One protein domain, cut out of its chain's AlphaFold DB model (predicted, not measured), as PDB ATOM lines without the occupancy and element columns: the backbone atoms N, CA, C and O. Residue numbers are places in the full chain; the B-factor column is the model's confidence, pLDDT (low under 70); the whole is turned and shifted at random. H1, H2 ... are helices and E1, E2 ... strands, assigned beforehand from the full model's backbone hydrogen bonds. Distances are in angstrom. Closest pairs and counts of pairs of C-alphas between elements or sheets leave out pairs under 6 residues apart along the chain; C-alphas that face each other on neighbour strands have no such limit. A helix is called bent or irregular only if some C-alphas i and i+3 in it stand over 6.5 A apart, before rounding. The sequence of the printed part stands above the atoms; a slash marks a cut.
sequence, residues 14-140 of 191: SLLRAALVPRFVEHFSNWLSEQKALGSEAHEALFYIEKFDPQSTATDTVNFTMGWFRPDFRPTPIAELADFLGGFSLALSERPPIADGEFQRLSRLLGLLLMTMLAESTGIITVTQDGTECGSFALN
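What this domain is: This is residues 14 to 140 of the 191 residues of an uncharacterized protein of Gemmatimonadetes bacterium (UniProt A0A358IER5). Four helices cross one another in a compact cluster: H5 runs through the middle, H4 crosses it closely, and H1 and H3 pack on it. The small strand hairpin E1 E2 sits by the last part of H5, and residues 37 to 42, at the far end of H1, stick out. The printed part has 127 residues, with named elements in the order H1, H2, H3, H4, H5, E1, E2; the sheet E1 - E2 is antiparallel. The class is mostly helix, with 82 of the 90 residues in named elements in helices. The whole is compact, with a radius of gyration of the C-alphas of 14.2 A and spans of 40 by 30 by 25 A.

Where its parts are: H1, residues 14 to 38, begins at C-alpha 14 (58.079, 17.461, 84.547) and is 35.9 A long, with a kink of 29 degrees near residue 21. It is only just irregular: C-alphas 19 and 22 are 6.6 A apart. H2 is residues 46 to 49. H3, residues 54 to 68, is 21.0 A long, and H4, residues 78 to 92, is 20.8 A. H5, residues 100 to 122, is 32.8 A long and begins at C-alpha 100 (43.930, 44.774, 66.035). E1 is residues 125 to 128, and E2, residues 136 to 139, ends at C-alpha 139 (68.338, 24.627, 72.038).

How they stand to each other: H1, with residues 32 to 35 alone, only just touches H2, with 3 pairs of C-alphas within 8 A; the closest are Gln 35 and Leu 46, 7.7 A. H1 touches H3 at a steep tilt of 56 degrees, opposite ways, closest at the C-alphas of Val 21 and Ala 58, 5.5 A. H3 and H4 form a helical hairpin and touch at a tilt of 38 degrees, only just steep, closest at the C-alphas of Phe 64 and Leu 85, 7.1 A. H4 touches H5 about perpendicular, at 74 degrees; the closest C-alphas, of Ala 82 and Gly 111, are 3.8 A apart. H5, with residues 117 to 122 alone, touches H1 at a steep tilt of 67 degrees, closest at the C-alphas of Phe 24 and Ser 121, 5.3 A. E1 and E2 form a hairpin, with N 126 and O 138 at 2.9 A and N 128 and O 136 at 2.8 A, within hydrogen-bond range. H1 is apart from H4 and from both strands. Every O i to N i+4 pair is within range in H3, H4 and H5, and 19 of 21 are in H1; H2 is too short for one.

The domain as a whole: The C-alphas farthest apart, of Gly 39 and Asp 72, are 41.6 A apart. The printed part has no cut and no long link. Its mean pLDDT is 81.9; residues 39 to 43, 70 to 73, 94 to 98 and 100 to 101 are under 70.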
ATOM      1  N   SER A  14      58.299  17.044  83.155       72.44
ATOM      2  CA  SER A  14      58.079  17.461  84.547       72.44
ATOM      3  C   SER A  14      59.378  17.838  85.264       72.44
ATOM      4  O   SER A  14      59.387  18.810  86.015       72.44
ATOM      5  N   LEU A  15      60.482  17.130  85.002       73.44
ATOM      6  CA  LEU A  15      61.787  17.431  85.606       73.44
ATOM      7  C   LEU A  15      62.411  18.698  85.017       73.44
ATOM      8  O   LEU A  15      62.969  19.501  85.759       73.44
ATOM      9  N   LEU A  16      62.271  18.903  83.703       76.06
ATOM     10  CA  LEU A  16      62.665  20.154  83.052       76.06
ATOM     11  C   LEU A  16      61.922  21.346  83.647       76.06
ATOM     12  O   LEU A  16      62.552  22.301  84.084       76.06
ATOM     13  N   ARG A  17      60.592  21.268  83.742       81.75
ATOM     14  CA  ARG A  17      59.794  22.328  84.368       81.75
ATOM     15  C   ARG A  17      60.238  22.627  85.794       81.75
ATOM     16  O   ARG A  17      60.475  23.785  86.114       81.75
ATOM     17  N   ALA A  18      60.406  21.595  86.622       82.31
ATOM     18  CA  ALA A  18      60.817  21.760  88.015       82.31
ATOM     19  C   ALA A  18      62.179  22.464  88.166       82.31
ATOM     20  O   ALA A  18      62.397  23.154  89.156       82.31
ATOM     21  N   ALA A  19      63.078  22.309  87.192       84.19
ATOM     22  CA  ALA A  19      64.394  22.942  87.208       84.19
ATOM     23  C   ALA A  19      64.412  24.350  86.583       84.19
ATOM     24  O   ALA A  19      65.169  25.209  87.031       84.19
ATOM     25  N   LEU A  20      63.610  24.590  85.541       88.69
ATOM     26  CA  LEU A  20      63.643  25.833  84.760       88.69
ATOM     27  C   LEU A  20      62.729  26.912  85.342       88.69
ATOM     28  O   LEU A  20      63.122  28.076  85.393       88.69
ATOM     29  N   VAL A  21      61.536  26.530  85.808       90.81
ATOM     30  CA  VAL A  21      60.519  27.476  86.289       90.81
ATOM     31  C   VAL A  21      61.036  28.336  87.449       90.81
ATOM     32  O   VAL A  21      60.925  29.552  87.336       90.81
ATOM     33  N   PRO A  22      61.677  27.793  88.507       91.81
ATOM     34  CA  PRO A  22      62.171  28.630  89.604       91.81
ATOM     35  C   PRO A  22      63.201  29.675  89.153       91.81
ATOM     36  O   PRO A  22      63.149  30.817  89.598       91.81
ATOM     37  N   ARG A  23      64.098  29.304  88.228       91.56
ATOM     38  CA  ARG A  23      65.138  30.201  87.692       91.56
ATOM     39  C   ARG A  23      64.531  31.328  86.865       91.56
ATOM     40  O   ARG A  23      64.951  32.474  86.983       91.56
ATOM     41  N   PHE A  24      63.525  31.004  86.053       93.25
ATOM     42  CA  PHE A  24      62.787  32.007  85.294       93.25
ATOM     43  C   PHE A  24      62.041  32.966  86.224       93.25
ATOM     44  O   PHE A  24      62.107  34.171  86.024       93.25
ATOM     45  N   VAL A  25      61.353  32.453  87.248       93.69
ATOM     46  CA  VAL A  25      60.586  33.273  88.204       93.69
ATOM     47  C   VAL A  25      61.486  34.259  88.943       93.69
ATOM     48  O   VAL A  25      61.124  35.428  89.085       93.69
ATOM     49  N   GLU A  26      62.659  33.807  89.387       92.88
ATOM     50  CA  GLU A  26      63.660  34.661  90.026       92.88
ATOM     51  C   GLU A  26      64.122  35.775  89.077       92.88
ATOM     52  O   GLU A  26      64.032  36.953  89.422       92.88
ATOM     53  N   HIS A  27      64.524  35.420  87.850       92.94
ATOM     54  CA  HIS A  27      64.962  36.393  86.841       92.94
ATOM     55  C   HIS A  27      63.866  37.391  86.471       92.94
ATOM     56  O   HIS A  27      64.106  38.591  86.459       92.94
ATOM     57  N   PHE A  28      62.645  36.910  86.238       91.06
ATOM     58  CA  PHE A  28      61.484  37.736  85.916       91.06
ATOM     59  C   PHE A  28      61.190  38.748  87.027       91.06
ATOM     60  O   PHE A  28      60.944  39.921  86.757       91.06
ATOM     61  N   SER A  29      61.237  38.311  88.288       91.56
ATOM     62  CA  SER A  29      60.954  39.177  89.439       91.56
ATOM     63  C   SER A  29      62.036  40.244  89.632       91.56
ATOM     64  O   SER A  29      61.718  41.401  89.930       91.56
ATOM     65  N   ASN A  30      63.303  39.876  89.419       91.38
ATOM     66  CA  ASN A  30      64.431  40.807  89.458       91.38
ATOM     67  C   ASN A  30      64.325  41.831  88.324       91.38
ATOM     68  O   ASN A  30      64.307  43.032  88.585       91.38
ATOM     69  N   TRP A  31      64.132  41.356  87.090       90.19
ATOM     70  CA  TRP A  31      63.957  42.197  85.909       90.19
ATOM     71  C   TRP A  31      62.798  43.181  86.085       90.19
ATOM     72  O   TRP A  31      62.958  44.377  85.851       90.19
ATOM     73  N   LEU A  32      61.641  42.722  86.574       88.69
ATOM     74  CA  LEU A  32      60.476  43.584  86.789       88.69
ATOM     75  C   LEU A  32      60.765  44.691  87.812       88.69
ATOM     76  O   LEU A  32      60.321  45.826  87.645       88.69
ATOM     77  N   SER A  33      61.510  44.364  88.868       88.56
ATOM     78  CA  SER A  33      61.915  45.328  89.896       88.56
ATOM     79  C   SER A  33      62.890  46.371  89.340       88.56
ATOM     80  O   SER A  33      62.733  47.561  89.614       88.56
ATOM     81  N   GLU A  34      63.847  45.946  88.514       87.88
ATOM     82  CA  GLU A  34      64.792  46.832  87.823       87.88
ATOM     83  C   GLU A  34      64.078  47.768  86.841       87.88
ATOM     84  O   GLU A  34      64.312  48.976  86.863       87.88
ATOM     85  N   GLN A  35      63.147  47.253  86.033       85.56
ATOM     86  CA  GLN A  35      62.406  48.086  85.081       85.56
ATOM     87  C   GLN A  35      61.504  49.110  85.770       85.56
ATOM     88  O   GLN A  35      61.423  50.257  85.331       85.56
ATOM     89  N   LYS A  36      60.873  48.744  86.891       83.19
ATOM     90  CA  LYS A  36      60.105  49.696  87.707       83.19
ATOM     91  C   LYS A  36      60.970  50.835  88.239       83.19
ATOM     92  O   LYS A  36      60.495  51.965  88.317       83.19
ATOM     93  N   ALA A  37      62.229  50.556  88.581       83.62
ATOM     94  CA  ALA A  37      63.170  51.574  89.038       83.62
ATOM     95  C   ALA A  37      63.608  52.536  87.915       83.62
ATOM     96  O   ALA A  37      63.931  53.687  88.200       83.62
ATOM     97  N   LEU A  38      63.592  52.085  86.655       79.81
ATOM     98  CA  LEU A  38      63.946  52.886  85.475       79.81
ATOM     99  C   LEU A  38      62.797  53.775  84.961       79.81
ATOM    100  O   LEU A  38      63.049  54.718  84.212       79.81
ATOM    101  N   GLY A  39      61.557  53.519  85.390       65.62
ATOM    102  CA  GLY A  39      60.367  54.281  84.997       65.62
ATOM    103  C   GLY A  39      59.637  53.712  83.771       65.62
ATOM    104  O   GLY A  39      60.216  53.056  82.907       65.62
ATOM    105  N   SER A  40      58.325  53.967  83.693       59.94
ATOM    106  CA  SER A  40      57.413  53.335  82.721       59.94
ATOM    107  C   SER A  40      57.585  53.792  81.270       59.94
ATOM    108  O   SER A  40      57.060  53.142  80.370       59.94
ATOM    109  N   GLU A  41      58.309  54.885  81.019       55.59
ATOM    110  CA  GLU A  41      58.552  55.396  79.661       55.59
ATOM    111  C   GLU A  41      59.480  54.487  78.837       55.59
ATOM    112  O   GLU A  41      59.460  54.540  77.611       55.59
ATOM    113  N   ALA A  42      60.264  53.620  79.488       54.59
ATOM    114  CA  ALA A  42      61.265  52.800  78.814       54.59
ATOM    115  C   ALA A  42      60.693  51.552  78.115       54.59
ATOM    116  O   ALA A  42      61.336  51.018  77.214       54.59
ATOM    117  N   HIS A  43      59.513  51.062  78.520       66.94
ATOM    118  CA  HIS A  43      59.018  49.757  78.076       66.94
ATOM    119  C   HIS A  43      57.496  49.738  77.894       66.94
ATOM    120  O   HIS A  43      56.744  49.519  78.842       66.94
ATOM    121  N   GLU A  44      57.035  49.855  76.644       71.62
ATOM    122  CA  GLU A  44      55.610  49.749  76.277       71.62
ATOM    123  C   GLU A  44      54.952  48.439  76.774       71.62
ATOM    124  O   GLU A  44      53.767  48.406  77.107       71.62
ATOM    125  N   ALA A  45      55.731  47.356  76.874       72.38
ATOM    126  CA  ALA A  45      55.283  46.053  77.364       72.38
ATOM    127  C   ALA A  45      55.199  45.955  78.903       72.38
ATOM    128  O   ALA A  45      54.536  45.054  79.420       72.38
ATOM    129  N   LEU A  46      55.826  46.875  79.652       78.38
ATOM    130  CA  LEU A  46      55.935  46.803  81.117       78.38
ATOM    131  C   LEU A  46      54.564  46.802  81.789       78.38
ATOM    132  O   LEU A  46      54.296  45.971  82.651       78.38
ATOM    133  N   PHE A  47      53.658  47.661  81.315       78.38
ATOM    134  CA  PHE A  47      52.290  47.738  81.828       78.38
ATOM    135  C   PHE A  47      51.559  46.383  81.760       78.38
ATOM    136  O   PHE A  47      50.677  46.104  82.572       78.38
ATOM    137  N   TYR A  48      51.873  45.546  80.766       79.38
ATOM    138  CA  TYR A  48      51.298  44.206  80.600       79.38
ATOM    139  C   TYR A  48      51.960  43.202  81.532       79.38
ATOM    140  O   TYR A  48      51.259  42.509  82.265       79.38
ATOM    141  N   ILE A  49      53.289  43.196  81.557       83.50
ATOM    142  CA  ILE A  49      54.083  42.253  82.343       83.50
ATOM    143  C   ILE A  49      53.858  42.421  83.845       83.50
ATOM    144  O   ILE A  49      53.815  41.433  84.570       83.50
ATOM    145  N   GLU A  50      53.626  43.644  84.319       85.00
ATOM    146  CA  GLU A  50      53.320  43.911  85.729       85.00
ATOM    147  C   GLU A  50      52.074  43.195  86.254       85.00
ATOM    148  O   GLU A  50      51.957  42.984  87.461       85.00
ATOM    149  N   LYS A  51      51.133  42.853  85.369       83.50
ATOM    150  CA  LYS A  51      49.884  42.174  85.738       83.50
ATOM    151  C   LYS A  51      50.012  40.657  85.734       83.50
ATOM    152  O   LYS A  51      49.081  39.972  86.150       83.50
ATOM    153  N   PHE A  52      51.111  40.132  85.213       86.56
ATOM    154  CA  PHE A  52      51.310  38.704  85.094       86.56
ATOM    155  C   PHE A  52      51.728  38.096  86.427       86.56
ATOM    156  O   PHE A  52      52.590  38.623  87.127       86.56
ATOM    157  N   ASP A  53      51.146  36.941  86.749       87.62
ATOM    158  CA  ASP A  53      51.670  36.083  87.804       87.62
ATOM    159  C   ASP A  53      52.995  35.457  87.322       87.62
ATOM    160  O   ASP A  53      52.989  34.740  86.309       87.62
ATOM    161  N   PRO A  54      54.136  35.702  88.001       88.25
ATOM    162  CA  PRO A  54      55.438  35.205  87.556       88.25
ATOM    163  C   PRO A  54      55.478  33.679  87.436       88.25
ATOM    164  O   PRO A  54      56.076  33.147  86.503       88.25
ATOM    165  N   GLN A  55      54.816  32.968  88.354       89.06
ATOM    166  CA  GLN A  55      54.830  31.506  88.407       89.06
ATOM    167  C   GLN A  55      54.087  30.884  87.219       89.06
ATOM    168  O   GLN A  55      54.605  29.976  86.556       89.06
ATOM    169  N   SER A  56      52.880  31.371  86.938       87.94
ATOM    170  CA  SER A  56      52.063  30.920  85.808       87.94
ATOM    171  C   SER A  56      52.746  31.263  84.487       87.94
ATOM    172  O   SER A  56      52.943  30.389  83.646       87.94
ATOM    173  N   THR A  57      53.254  32.490  84.363       89.00
ATOM    174  CA  THR A  57      53.963  32.963  83.163       89.00
ATOM    175  C   THR A  57      55.213  32.145  82.871       89.00
ATOM    176  O   THR A  57      55.442  31.755  81.727       89.00
ATOM    177  N   ALA A  58      56.009  31.836  83.895       89.25
ATOM    178  CA  ALA A  58      57.178  30.976  83.761       89.25
ATOM    179  C   ALA A  58      56.793  29.567  83.298       89.25
ATOM    180  O   ALA A  58      57.430  28.996  82.411       89.25
ATOM    181  N   THR A  59      55.735  29.006  83.884       88.38
ATOM    182  CA  THR A  59      55.243  27.667  83.545       88.38
ATOM    183  C   THR A  59      54.780  27.605  82.093       88.38
ATOM    184  O   THR A  59      55.178  26.692  81.364       88.38
ATOM    185  N   ASP A  60      53.997  28.588  81.660       87.94
ATOM    186  CA  ASP A  60      53.471  28.664  80.301       87.94
ATOM    187  C   ASP A  60      54.581  28.927  79.290       87.94
ATOM    188  O   ASP A  60      54.689  28.190  78.316       87.94
ATOM    189  N   THR A  61      55.480  29.874  79.565       89.25
ATOM    190  CA  THR A  61      56.630  30.179  78.699       89.25
ATOM    191  C   THR A  61      57.508  28.947  78.493       89.25
ATOM    192  O   THR A  61      57.848  28.607  77.358       89.25
ATOM    193  N   VAL A  62      57.829  28.214  79.567       88.00
ATOM    194  CA  VAL A  62      58.599  26.967  79.471       88.00
ATOM    195  C   VAL A  62      57.825  25.913  78.679       88.00
ATOM    196  O   VAL A  62      58.385  25.331  77.756       88.00
ATOM    197  N   ASN A  63      56.547  25.667  78.981       85.00
ATOM    198  CA  ASN A  63      55.742  24.674  78.255       85.00
ATOM    199  C   ASN A  63      55.647  24.985  76.759       85.00
ATOM    200  O   ASN A  63      55.823  24.095  75.927       85.00
ATOM    201  N   PHE A  64      55.371  26.245  76.434       84.69
ATOM    202  CA  PHE A  64      55.136  26.704  75.076       84.69
ATOM    203  C   PHE A  64      56.416  26.615  74.247       84.69
ATOM    204  O   PHE A  64      56.422  26.002  73.181       84.69
ATOM    205  N   THR A  65      57.530  27.107  74.796       83.56
ATOM    206  CA  THR A  65      58.842  27.009  74.146       83.56
ATOM    207  C   THR A  65      59.254  25.546  73.967       83.56
ATOM    208  O   THR A  65      59.695  25.155  72.888       83.56
ATOM    209  N   MET A  66      59.033  24.702  74.988       79.81
ATOM    210  CA  MET A  66      59.345  23.272  74.914       79.81
ATOM    211  C   MET A  66      58.528  22.525  73.851       79.81
ATOM    212  O   MET A  66      59.049  21.603  73.226       79.81
ATOM    213  N   GLY A  67      57.271  22.919  73.630       78.56
ATOM    214  CA  GLY A  67      56.400  22.341  72.602       78.56
ATOM    215  C   GLY A  67      56.768  22.739  71.170       78.56
ATOM    216  O   GLY A  67      56.413  22.028  70.233       78.56
ATOM    217  N   TRP A  68      57.501  23.841  71.000       76.69
ATOM    218  CA  TRP A  68      57.922  24.355  69.695       76.69
ATOM    219  C   TRP A  68      59.298  23.859  69.239       76.69
ATOM    220  O   TRP A  68      59.690  24.108  68.095       76.69
ATOM    221  N   PHE A  69      60.040  23.132  70.081       72.38
ATOM    222  CA  PHE A  69      61.339  22.608  69.667       72.38
ATOM    223  C   PHE A  69      61.221  21.545  68.588       72.38
ATOM    224  O   PHE A  69      60.485  20.563  68.698       72.38
ATOM    225  N   ARG A  70      62.057  21.707  67.563       65.19
ATOM    226  CA  ARG A  70      62.281  20.684  66.550       65.19
ATOM    227  C   ARG A  70      63.379  19.725  67.027       65.19
ATOM    228  O   ARG A  70      64.402  20.191  67.529       65.19
ATOM    229  N   PRO A  71      63.216  18.404  66.829       58.44
ATOM    230  CA  PRO A  71      64.186  17.394  67.271       58.44
ATOM    231  C   PRO A  71      65.583  17.549  66.642       58.44
ATOM    232  O   PRO A  71      66.556  17.027  67.174       58.44
ATOM    233  N   ASP A  72      65.693  18.305  65.549       63.12
ATOM    234  CA  ASP A  72      66.926  18.471  64.777       63.12
ATOM    235  C   ASP A  72      67.824  19.630  65.258       63.12
ATOM    236  O   ASP A  72      68.781  19.967  64.564       63.12
ATOM    237  N   PHE A  73      67.511  20.299  66.379       63.38
ATOM    238  CA  PHE A  73      68.242  21.490  66.868       63.38
ATOM    239  C   PHE A  73      68.318  22.650  65.861       63.38
ATOM    240  O   PHE A  73      69.138  23.558  65.997       63.38
ATOM    241  N   ARG A  74      67.464  22.640  64.831       71.19
ATOM    242  CA  ARG A  74      67.456  23.693  63.817       71.19
ATOM    243  C   ARG A  74      66.978  25.010  64.435       71.19
ATOM    244  O   ARG A  74      65.962  24.990  65.141       71.19
ATOM    245  N   PRO A  75      67.646  26.135  64.121       78.00
ATOM    246  CA  PRO A  75      67.144  27.455  64.465       78.00
ATOM    247  C   PRO A  75      65.706  27.610  63.973       78.00
ATOM    248  O   PRO A  75      65.385  27.276  62.829       78.00
ATOM    249  N   THR A  76      64.832  28.052  64.869       80.75
ATOM    250  CA  THR A  76      63.418  28.292  64.594       80.75
ATOM    251  C   THR A  76      63.170  29.796  64.674       80.75
ATOM    252  O   THR A  76      63.569  30.396  65.674       80.75
ATOM    253  N   PRO A  77      62.539  30.420  63.663       86.00
ATOM    254  CA  PRO A  77      62.248  31.849  63.695       86.00
ATOM    255  C   PRO A  77      61.448  32.223  64.943       86.00
ATOM    256  O   PRO A  77      60.452  31.573  65.266       86.00
ATOM    257  N   ILE A  78      61.873  33.274  65.646       85.56
ATOM    258  CA  ILE A  78      61.232  33.676  66.904       85.56
ATOM    259  C   ILE A  78      59.894  34.368  66.647       85.56
ATOM    260  O   ILE A  78      59.009  34.271  67.487       85.56
ATOM    261  N   ALA A  79      59.716  35.021  65.495       85.06
ATOM    262  CA  ALA A  79      58.545  35.853  65.210       85.06
ATOM    263  C   ALA A  79      57.207  35.119  65.424       85.06
ATOM    264  O   ALA A  79      56.353  35.618  66.149       85.06
ATOM    265  N   GLU A  80      57.044  33.911  64.869       81.50
ATOM    266  CA  GLU A  80      55.806  33.135  65.033       81.50
ATOM    267  C   GLU A  80      55.595  32.706  66.489       81.50
ATOM    268  O   GLU A  80      54.509  32.869  67.040       81.50
ATOM    269  N   LEU A  81      56.645  32.196  67.140       85.50
ATOM    270  CA  LEU A  81      56.574  31.780  68.538       85.50
ATOM    271  C   LEU A  81      56.228  32.958  69.455       85.50
ATOM    272  O   LEU A  81      55.415  32.812  70.365       85.50
ATOM    273  N   ALA A  82      56.824  34.122  69.203       87.38
ATOM    274  CA  ALA A  82      56.575  35.340  69.951       87.38
ATOM    275  C   ALA A  82      55.136  35.834  69.762       87.38
ATOM    276  O   ALA A  82      54.481  36.160  70.748       87.38
ATOM    277  N   ASP A  83      54.615  35.818  68.532       87.69
ATOM    278  CA  ASP A  83      53.229  36.199  68.242       87.69
ATOM    279  C   ASP A  83      52.218  35.287  68.956       87.69
ATOM    280  O   ASP A  83      51.173  35.746  69.423       87.69
ATOM    281  N   PHE A  84      52.509  33.990  69.062       86.94
ATOM    282  CA  PHE A  84      51.638  33.061  69.777       86.94
ATOM    283  C   PHE A  84      51.759  33.190  71.294       86.94
ATOM    284  O   PHE A  84      50.742  33.283  71.981       86.94
ATOM    285  N   LEU A  85      52.987  33.196  71.817       88.62
ATOM    286  CA  LEU A  85      53.242  33.274  73.252       88.62
ATOM    287  C   LEU A  85      52.713  34.591  73.822       88.62
ATOM    288  O   LEU A  85      51.961  34.587  74.792       88.62
ATOM    289  N   GLY A  86      53.051  35.712  73.186       87.38
ATOM    290  CA  GLY A  86      52.578  37.020  73.607       87.38
ATOM    291  C   GLY A  86      51.072  37.179  73.449       87.38
ATOM    292  O   GLY A  86      50.437  37.752  74.326       87.38
ATOM    293  N   GLY A  87      50.476  36.615  72.396       86.56
ATOM    294  CA  GLY A  87      49.035  36.678  72.160       86.56
ATOM    295  C   GLY A  87      48.267  35.896  73.219       86.56
ATOM    296  O   GLY A  87      47.268  36.381  73.748       86.56
ATOM    297  N   PHE A  88      48.784  34.722  73.589       85.25
ATOM    298  CA  PHE A  88      48.274  33.924  74.697       85.25
ATOM    299  C   PHE A  88      48.396  34.672  76.032       85.25
ATOM    300  O   PHE A  88      47.402  34.823  76.739       85.25
ATOM    301  N   SER A  89      49.571  35.222  76.353       84.31
ATOM    302  CA  SER A  89      49.779  35.994  77.586       84.31
ATOM    303  C   SER A  89      48.911  37.257  77.646       84.31
ATOM    304  O   SER A  89      48.368  37.590  78.697       84.31
ATOM    305  N   LEU A  90      48.728  37.949  76.520       82.56
ATOM    306  CA  LEU A  90      47.838  39.104  76.408       82.56
ATOM    307  C   LEU A  90      46.378  38.730  76.638       82.56
ATOM    308  O   LEU A  90      45.693  39.437  77.374       82.56
ATOM    309  N   ALA A  91      45.912  37.631  76.043       78.88
ATOM    310  CA  ALA A  91      44.547  37.144  76.221       78.88
ATOM    311  C   ALA A  91      44.252  36.753  77.678       78.88
ATOM    312  O   ALA A  91      43.115  36.878  78.127       78.88
ATOM    313  N   LEU A  92      45.273  36.315  78.423       73.19
ATOM    314  CA  LEU A  92      45.175  36.048  79.858       73.19
ATOM    315  C   LEU A  92      45.196  37.318  80.720       73.19
ATOM    316  O   LEU A  92      44.795  37.272  81.881       73.19
ATOM    317  N   SER A  93      45.642  38.458  80.183       70.44
ATOM    318  CA  SER A  93      45.550  39.728  80.902       70.44
ATOM    319  C   SER A  93      44.122  40.267  80.843       70.44
ATOM    320  O   SER A  93      43.576  40.485  79.765       70.44
ATOM    321  N   GLU A  94      43.507  40.515  82.000       62.53
ATOM    322  CA  GLU A  94      42.167  41.109  82.107       62.53
ATOM    323  C   GLU A  94      42.164  42.554  81.561       62.53
ATOM    324  O   GLU A  94      42.383  43.520  82.302       62.53
ATOM    325  N   ARG A  95      42.004  42.727  80.240       62.84
ATOM    326  CA  ARG A  95      42.225  44.015  79.566       62.84
ATOM    327  C   ARG A  95      41.075  44.543  78.708       62.84
ATOM    328  O   ARG A  95      40.284  43.766  78.181       62.84
ATOM    329  N   PRO A  96      41.020  45.888  78.551       56.53
ATOM    330  CA  PRO A  96      40.157  46.567  77.589       56.53
ATOM    331  C   PRO A  96      40.586  46.271  76.139       56.53
ATOM    332  O   PRO A  96      41.734  45.880  75.912       56.53
ATOM    333  N   PRO A  97      39.686  46.468  75.156       59.41
ATOM    334  CA  PRO A  97      39.949  46.149  73.757       59.41
ATOM    335  C   PRO A  97      41.142  46.946  73.216       59.41
ATOM    336  O   PRO A  97      41.179  48.172  73.303       59.41
ATOM    337  N   ILE A  98      42.108  46.222  72.658       68.50
ATOM    338  CA  ILE A  98      43.266  46.754  71.934       68.50
ATOM    339  C   ILE A  98      42.878  46.797  70.451       68.50
ATOM    340  O   ILE A  98      42.197  45.889  69.977       68.50
ATOM    341  N   ALA A  99      43.285  47.831  69.709       72.56
ATOM    342  CA  ALA A  99      43.093  47.835  68.259       72.56
ATOM    343  C   ALA A  99      43.885  46.679  67.616       72.56
ATOM    344  O   ALA A  99      45.019  46.424  68.013       72.56
ATOM    345  N   ASP A 100      43.336  46.004  66.600       67.31
ATOM    346  CA  ASP A 100      43.930  44.774  66.035       67.31
ATOM    347  C   ASP A 100      45.415  44.925  65.635       67.31
ATOM    348  O   ASP A 100      46.231  44.037  65.885       67.31
ATOM    349  N   GLY A 101      45.801  46.083  65.082       68.81
ATOM    350  CA  GLY A 101      47.196  46.373  64.718       68.81
ATOM    351  C   GLY A 101      48.132  46.576  65.918       68.81
ATOM    352  O   GLY A 101      49.307  46.211  65.862       68.81
ATOM    353  N   GLU A 102      47.622  47.110  67.028       80.31
ATOM    354  CA  GLU A 102      48.382  47.227  68.276       80.31
ATOM    355  C   GLU A 102      48.495  45.878  68.987       80.31
ATOM    356  O   GLU A 102      49.538  45.590  69.574       80.31
ATOM    357  N   PHE A 103      47.467  45.027  68.888       81.88
ATOM    358  CA  PHE A 103      47.469  43.697  69.491       81.88
ATOM    359  C   PHE A 103      48.599  42.834  68.931       81.88
ATOM    360  O   PHE A 103      49.372  42.264  69.697       81.88
ATOM    361  N   GLN A 104      48.746  42.779  67.603       83.19
ATOM    362  CA  GLN A 104      49.803  41.982  66.979       83.19
ATOM    363  C   GLN A 104      51.203  42.503  67.341       83.19
ATOM    364  O   GLN A 104      52.083  41.716  67.688       83.19
ATOM    365  N   ARG A 105      51.398  43.830  67.340       86.19
ATOM    366  CA  ARG A 105      52.670  44.455  67.736       86.19
ATOM    367  C   ARG A 105      53.029  44.146  69.192       86.19
ATOM    368  O   ARG A 105      54.152  43.737  69.478       86.19
ATOM    369  N   LEU A 106      52.083  44.339  70.111       85.56
ATOM    370  CA  LEU A 106      52.280  44.096  71.542       85.56
ATOM    371  C   LEU A 106      52.476  42.616  71.848       85.56
ATOM    372  O   LEU A 106      53.300  42.278  72.693       85.56
ATOM    373  N   SER A 107      51.756  41.747  71.139       88.06
ATOM    374  CA  SER A 107      51.930  40.302  71.220       88.06
ATOM    375  C   SER A 107      53.377  39.929  70.905       88.06
ATOM    376  O   SER A 107      54.073  39.372  71.752       88.06
ATOM    377  N   ARG A 108      53.879  40.351  69.740       88.44
ATOM    378  CA  ARG A 108      55.260  40.082  69.340       88.44
ATOM    379  C   ARG A 108      56.270  40.582  70.367       88.44
ATOM    380  O   ARG A 108      57.167  39.839  70.755       88.44
ATOM    381  N   LEU A 109      56.114  41.820  70.838       88.44
ATOM    382  CA  LEU A 109      57.007  42.417  71.839       88.44
ATOM    383  C   LEU A 109      57.025  41.621  73.149       88.44
ATOM    384  O   LEU A 109      58.096  41.357  73.693       88.44
ATOM    385  N   LEU A 110      55.855  41.214  73.644       88.62
ATOM    386  CA  LEU A 110      55.742  40.428  74.870       88.62
ATOM    387  C   LEU A 110      56.339  39.035  74.712       88.62
ATOM    388  O   LEU A 110      57.109  38.603  75.566       88.62
ATOM    389  N   GLY A 111      56.026  38.350  73.613       90.06
ATOM    390  CA  GLY A 111      56.575  37.030  73.336       90.06
ATOM    391  C   GLY A 111      58.095  37.052  73.200       90.06
ATOM    392  O   GLY A 111      58.770  36.192  73.764       90.06
ATOM    393  N   LEU A 112      58.649  38.068  72.528       90.00
ATOM    394  CA  LEU A 112      60.096  38.261  72.424       90.00
ATOM    395  C   LEU A 112      60.736  38.434  73.794       90.00
ATOM    396  O   LEU A 112      61.711  37.754  74.090       90.00
ATOM    397  N   LEU A 113      60.161  39.294  74.632       90.00
ATOM    398  CA  LEU A 113      60.675  39.581  75.964       90.00
ATOM    399  C   LEU A 113      60.638  38.350  76.884       90.00
ATOM    400  O   LEU A 113      61.602  38.070  77.595       90.00
ATOM    401  N   LEU A 114      59.559  37.566  76.837       90.94
ATOM    402  CA  LEU A 114      59.467  36.297  77.568       90.94
ATOM    403  C   LEU A 114      60.520  35.285  77.085       90.94
ATOM    404  O   LEU A 114      61.136  34.597  77.899       90.94
ATOM    405  N   MET A 115      60.771  35.229  75.776       90.06
ATOM    406  CA  MET A 115      61.793  34.367  75.180       90.06
ATOM    407  C   MET A 115      63.217  34.786  75.565       90.06
ATOM    408  O   MET A 115      64.026  33.922  75.907       90.06
ATOM    409  N   THR A 116      63.539  36.083  75.563       89.62
ATOM    410  CA  THR A 116      64.846  36.566  76.037       89.62
ATOM    411  C   THR A 116      65.031  36.305  77.522       89.62
ATOM    412  O   THR A 116      66.064  35.758  77.902       89.62
ATOM    413  N   MET A 117      64.019  36.568  78.356       91.25
ATOM    414  CA  MET A 117      64.084  36.225  79.782       91.25
ATOM    415  C   MET A 117      64.295  34.721  80.001       91.25
ATOM    416  O   MET A 117      65.040  34.328  80.900       91.25
ATOM    417  N   LEU A 118      63.700  33.856  79.170       90.88
ATOM    418  CA  LEU A 118      63.928  32.409  79.238       90.88
ATOM    419  C   LEU A 118      65.369  32.045  78.875       90.88
ATOM    420  O   LEU A 118      65.992  31.246  79.582       90.88
ATOM    421  N   ALA A 119      65.896  32.629  77.800       89.81
ATOM    422  CA  ALA A 119      67.271  32.418  77.362       89.81
ATOM    423  C   ALA A 119      68.275  32.834  78.448       89.81
ATOM    424  O   ALA A 119      69.138  32.039  78.820       89.81
ATOM    425  N   GLU A 120      68.113  34.035  79.006       90.00
ATOM    426  CA  GLU A 120      68.997  34.609  80.028       90.00
ATOM    427  C   GLU A 120      68.958  33.830  81.348       90.00
ATOM    428  O   GLU A 120      70.000  33.521  81.926       90.00
ATOM    429  N   SER A 121      67.762  33.472  81.818       90.62
ATOM    430  CA  SER A 121      67.587  32.845  83.134       90.62
ATOM    431  C   SER A 121      68.009  31.376  83.177       90.62
ATOM    432  O   SER A 121      68.517  30.884  84.192       90.62
ATOM    433  N   THR A 122      67.786  30.644  82.083       85.69
ATOM    434  CA  THR A 122      67.954  29.186  82.073       85.69
ATOM    435  C   THR A 122      69.125  28.704  81.235       85.69
ATOM    436  O   THR A 122      69.669  27.635  81.524       85.69
ATOM    437  N   GLY A 123      69.498  29.452  80.194       84.38
ATOM    438  CA  GLY A 123      70.457  29.014  79.187       84.38
ATOM    439  C   GLY A 123      70.009  27.780  78.396       84.38
ATOM    440  O   GLY A 123      70.850  27.169  77.743       84.38
ATOM    441  N   ILE A 124      68.731  27.365  78.462       84.56
ATOM    442  CA  ILE A 124      68.234  26.193  77.716       84.56
ATOM    443  C   ILE A 124      68.089  26.475  76.221       84.56
ATOM    444  O   ILE A 124      68.231  25.572  75.399       84.56
ATOM    445  N   ILE A 125      67.851  27.738  75.879       87.06
ATOM    446  CA  ILE A 125      67.821  28.230  74.510       87.06
ATOM    447  C   ILE A 125      68.892  29.278  74.288       87.06
ATOM    448  O   ILE A 125      69.269  30.008  75.203       87.06
ATOM    449  N   THR A 126      69.338  29.368  73.046       86.44
ATOM    450  CA  THR A 126      70.068  30.514  72.522       86.44
ATOM    451  C   THR A 126      69.179  31.262  71.544       86.44
ATOM    452  O   THR A 126      68.422  30.653  70.788       86.44
ATOM    453  N   VAL A 127      69.275  32.588  71.566       85.88
ATOM    454  CA  VAL A 127      68.646  33.477  70.588       85.88
ATOM    455  C   VAL A 127      69.756  34.046  69.709       85.88
ATOM    456  O   VAL A 127      70.721  34.617  70.213       85.88
ATOM    457  N   THR A 128      69.646  33.856  68.397       84.50
ATOM    458  CA  THR A 128      70.637  34.273  67.400       84.50
ATOM    459  C   THR A 128      70.018  35.243  66.407       84.50
ATOM    460  O   THR A 128      68.960  34.959  65.847       84.50
ATOM    461  N   GLN A 129      70.695  36.357  66.137       82.88
ATOM    462  CA  GLN A 129      70.324  37.248  65.038       82.88
ATOM    463  C   GLN A 129      70.882  36.680  63.725       82.88
ATOM    464  O   GLN A 129      72.086  36.714  63.491       82.88
ATOM    465  N   ASP A 130      70.007  36.129  62.887       79.94
ATOM    466  CA  ASP A 130      70.347  35.399  61.656       79.94
ATOM    467  C   ASP A 130      69.784  36.063  60.384       79.94
ATOM    468  O   ASP A 130      69.652  35.431  59.340       79.94
ATOM    469  N   GLY A 131      69.456  37.356  60.465       75.00
ATOM    470  CA  GLY A 131      68.875  38.126  59.361       75.00
ATOM    471  C   GLY A 131      67.355  37.989  59.223       75.00
ATOM    472  O   GLY A 131      66.767  38.655  58.374       75.00
ATOM    473  N   THR A 132      66.707  37.177  60.062       79.19
ATOM    474  CA  THR A 132      65.248  37.217  60.239       79.19
ATOM    475  C   THR A 132      64.839  38.433  61.084       79.19
ATOM    476  O   THR A 132      65.628  38.927  61.889       79.19
ATOM    477  N   GLU A 133      63.600  38.915  60.918       75.50
ATOM    478  CA  GLU A 133      63.078  40.143  61.559       75.50
ATOM    479  C   GLU A 133      63.277  40.167  63.086       75.50
ATOM    480  O   GLU A 133      63.518  41.222  63.667       75.50
ATOM    481  N   CYS A 134      63.211  39.001  63.735       79.75
ATOM    482  CA  CYS A 134      63.323  38.870  65.190       79.75
ATOM    483  C   CYS A 134      64.403  37.876  65.645       79.75
ATOM    484  O   CYS A 134      64.472  37.549  66.828       79.75
ATOM    485  N   GLY A 135      65.236  37.388  64.724       86.56
ATOM    486  CA  GLY A 135      66.169  36.298  64.984       86.56
ATOM    487  C   GLY A 135      65.503  34.921  65.072       86.56
ATOM    488  O   GLY A 135      64.279  34.758  64.994       86.56
ATOM    489  N   SER A 136      66.346  33.918  65.285       86.19
ATOM    490  CA  SER A 136      65.948  32.531  65.503       86.19
ATOM    491  C   SER A 136      66.389  32.054  66.878       86.19
ATOM    492  O   SER A 136      67.410  32.497  67.401       86.19
ATOM    493  N   PHE A 137      65.639  31.121  67.461       86.19
ATOM    494  CA  PHE A 137      66.026  30.431  68.685       86.19
ATOM    495  C   PHE A 137      66.380  28.973  68.400       86.19
ATOM    496  O   PHE A 137      65.815  28.335  67.509       86.19
ATOM    497  N   ALA A 138      67.311  28.428  69.171       83.50
ATOM    498  CA  ALA A 138      67.666  27.015  69.153       83.50
ATOM    499  C   ALA A 138      67.892  26.522  70.583       83.50
ATOM    500  O   ALA A 138      68.098  27.315  71.499       83.50
ATOM    501  N   LEU A 139      67.866  25.206  70.784       81.19
ATOM    502  CA  LEU A 139      68.338  24.627  72.038       81.19
ATOM    503  C   LEU A 139      69.835  24.893  72.187       81.19
ATOM    504  O   LEU A 139      70.607  24.667  71.253       81.19
ATOM    505  N   ASN A 140      70.247  25.347  73.367       81.50
ATOM    506  CA  ASN A 140      71.651  25.583  73.646       81.50
ATOM    507  C   ASN A 140      72.380  24.231  73.739       81.50
ATOM    508  O   ASN A 140      72.077  23.437  74.639       81.50
TER     509      ASN A 140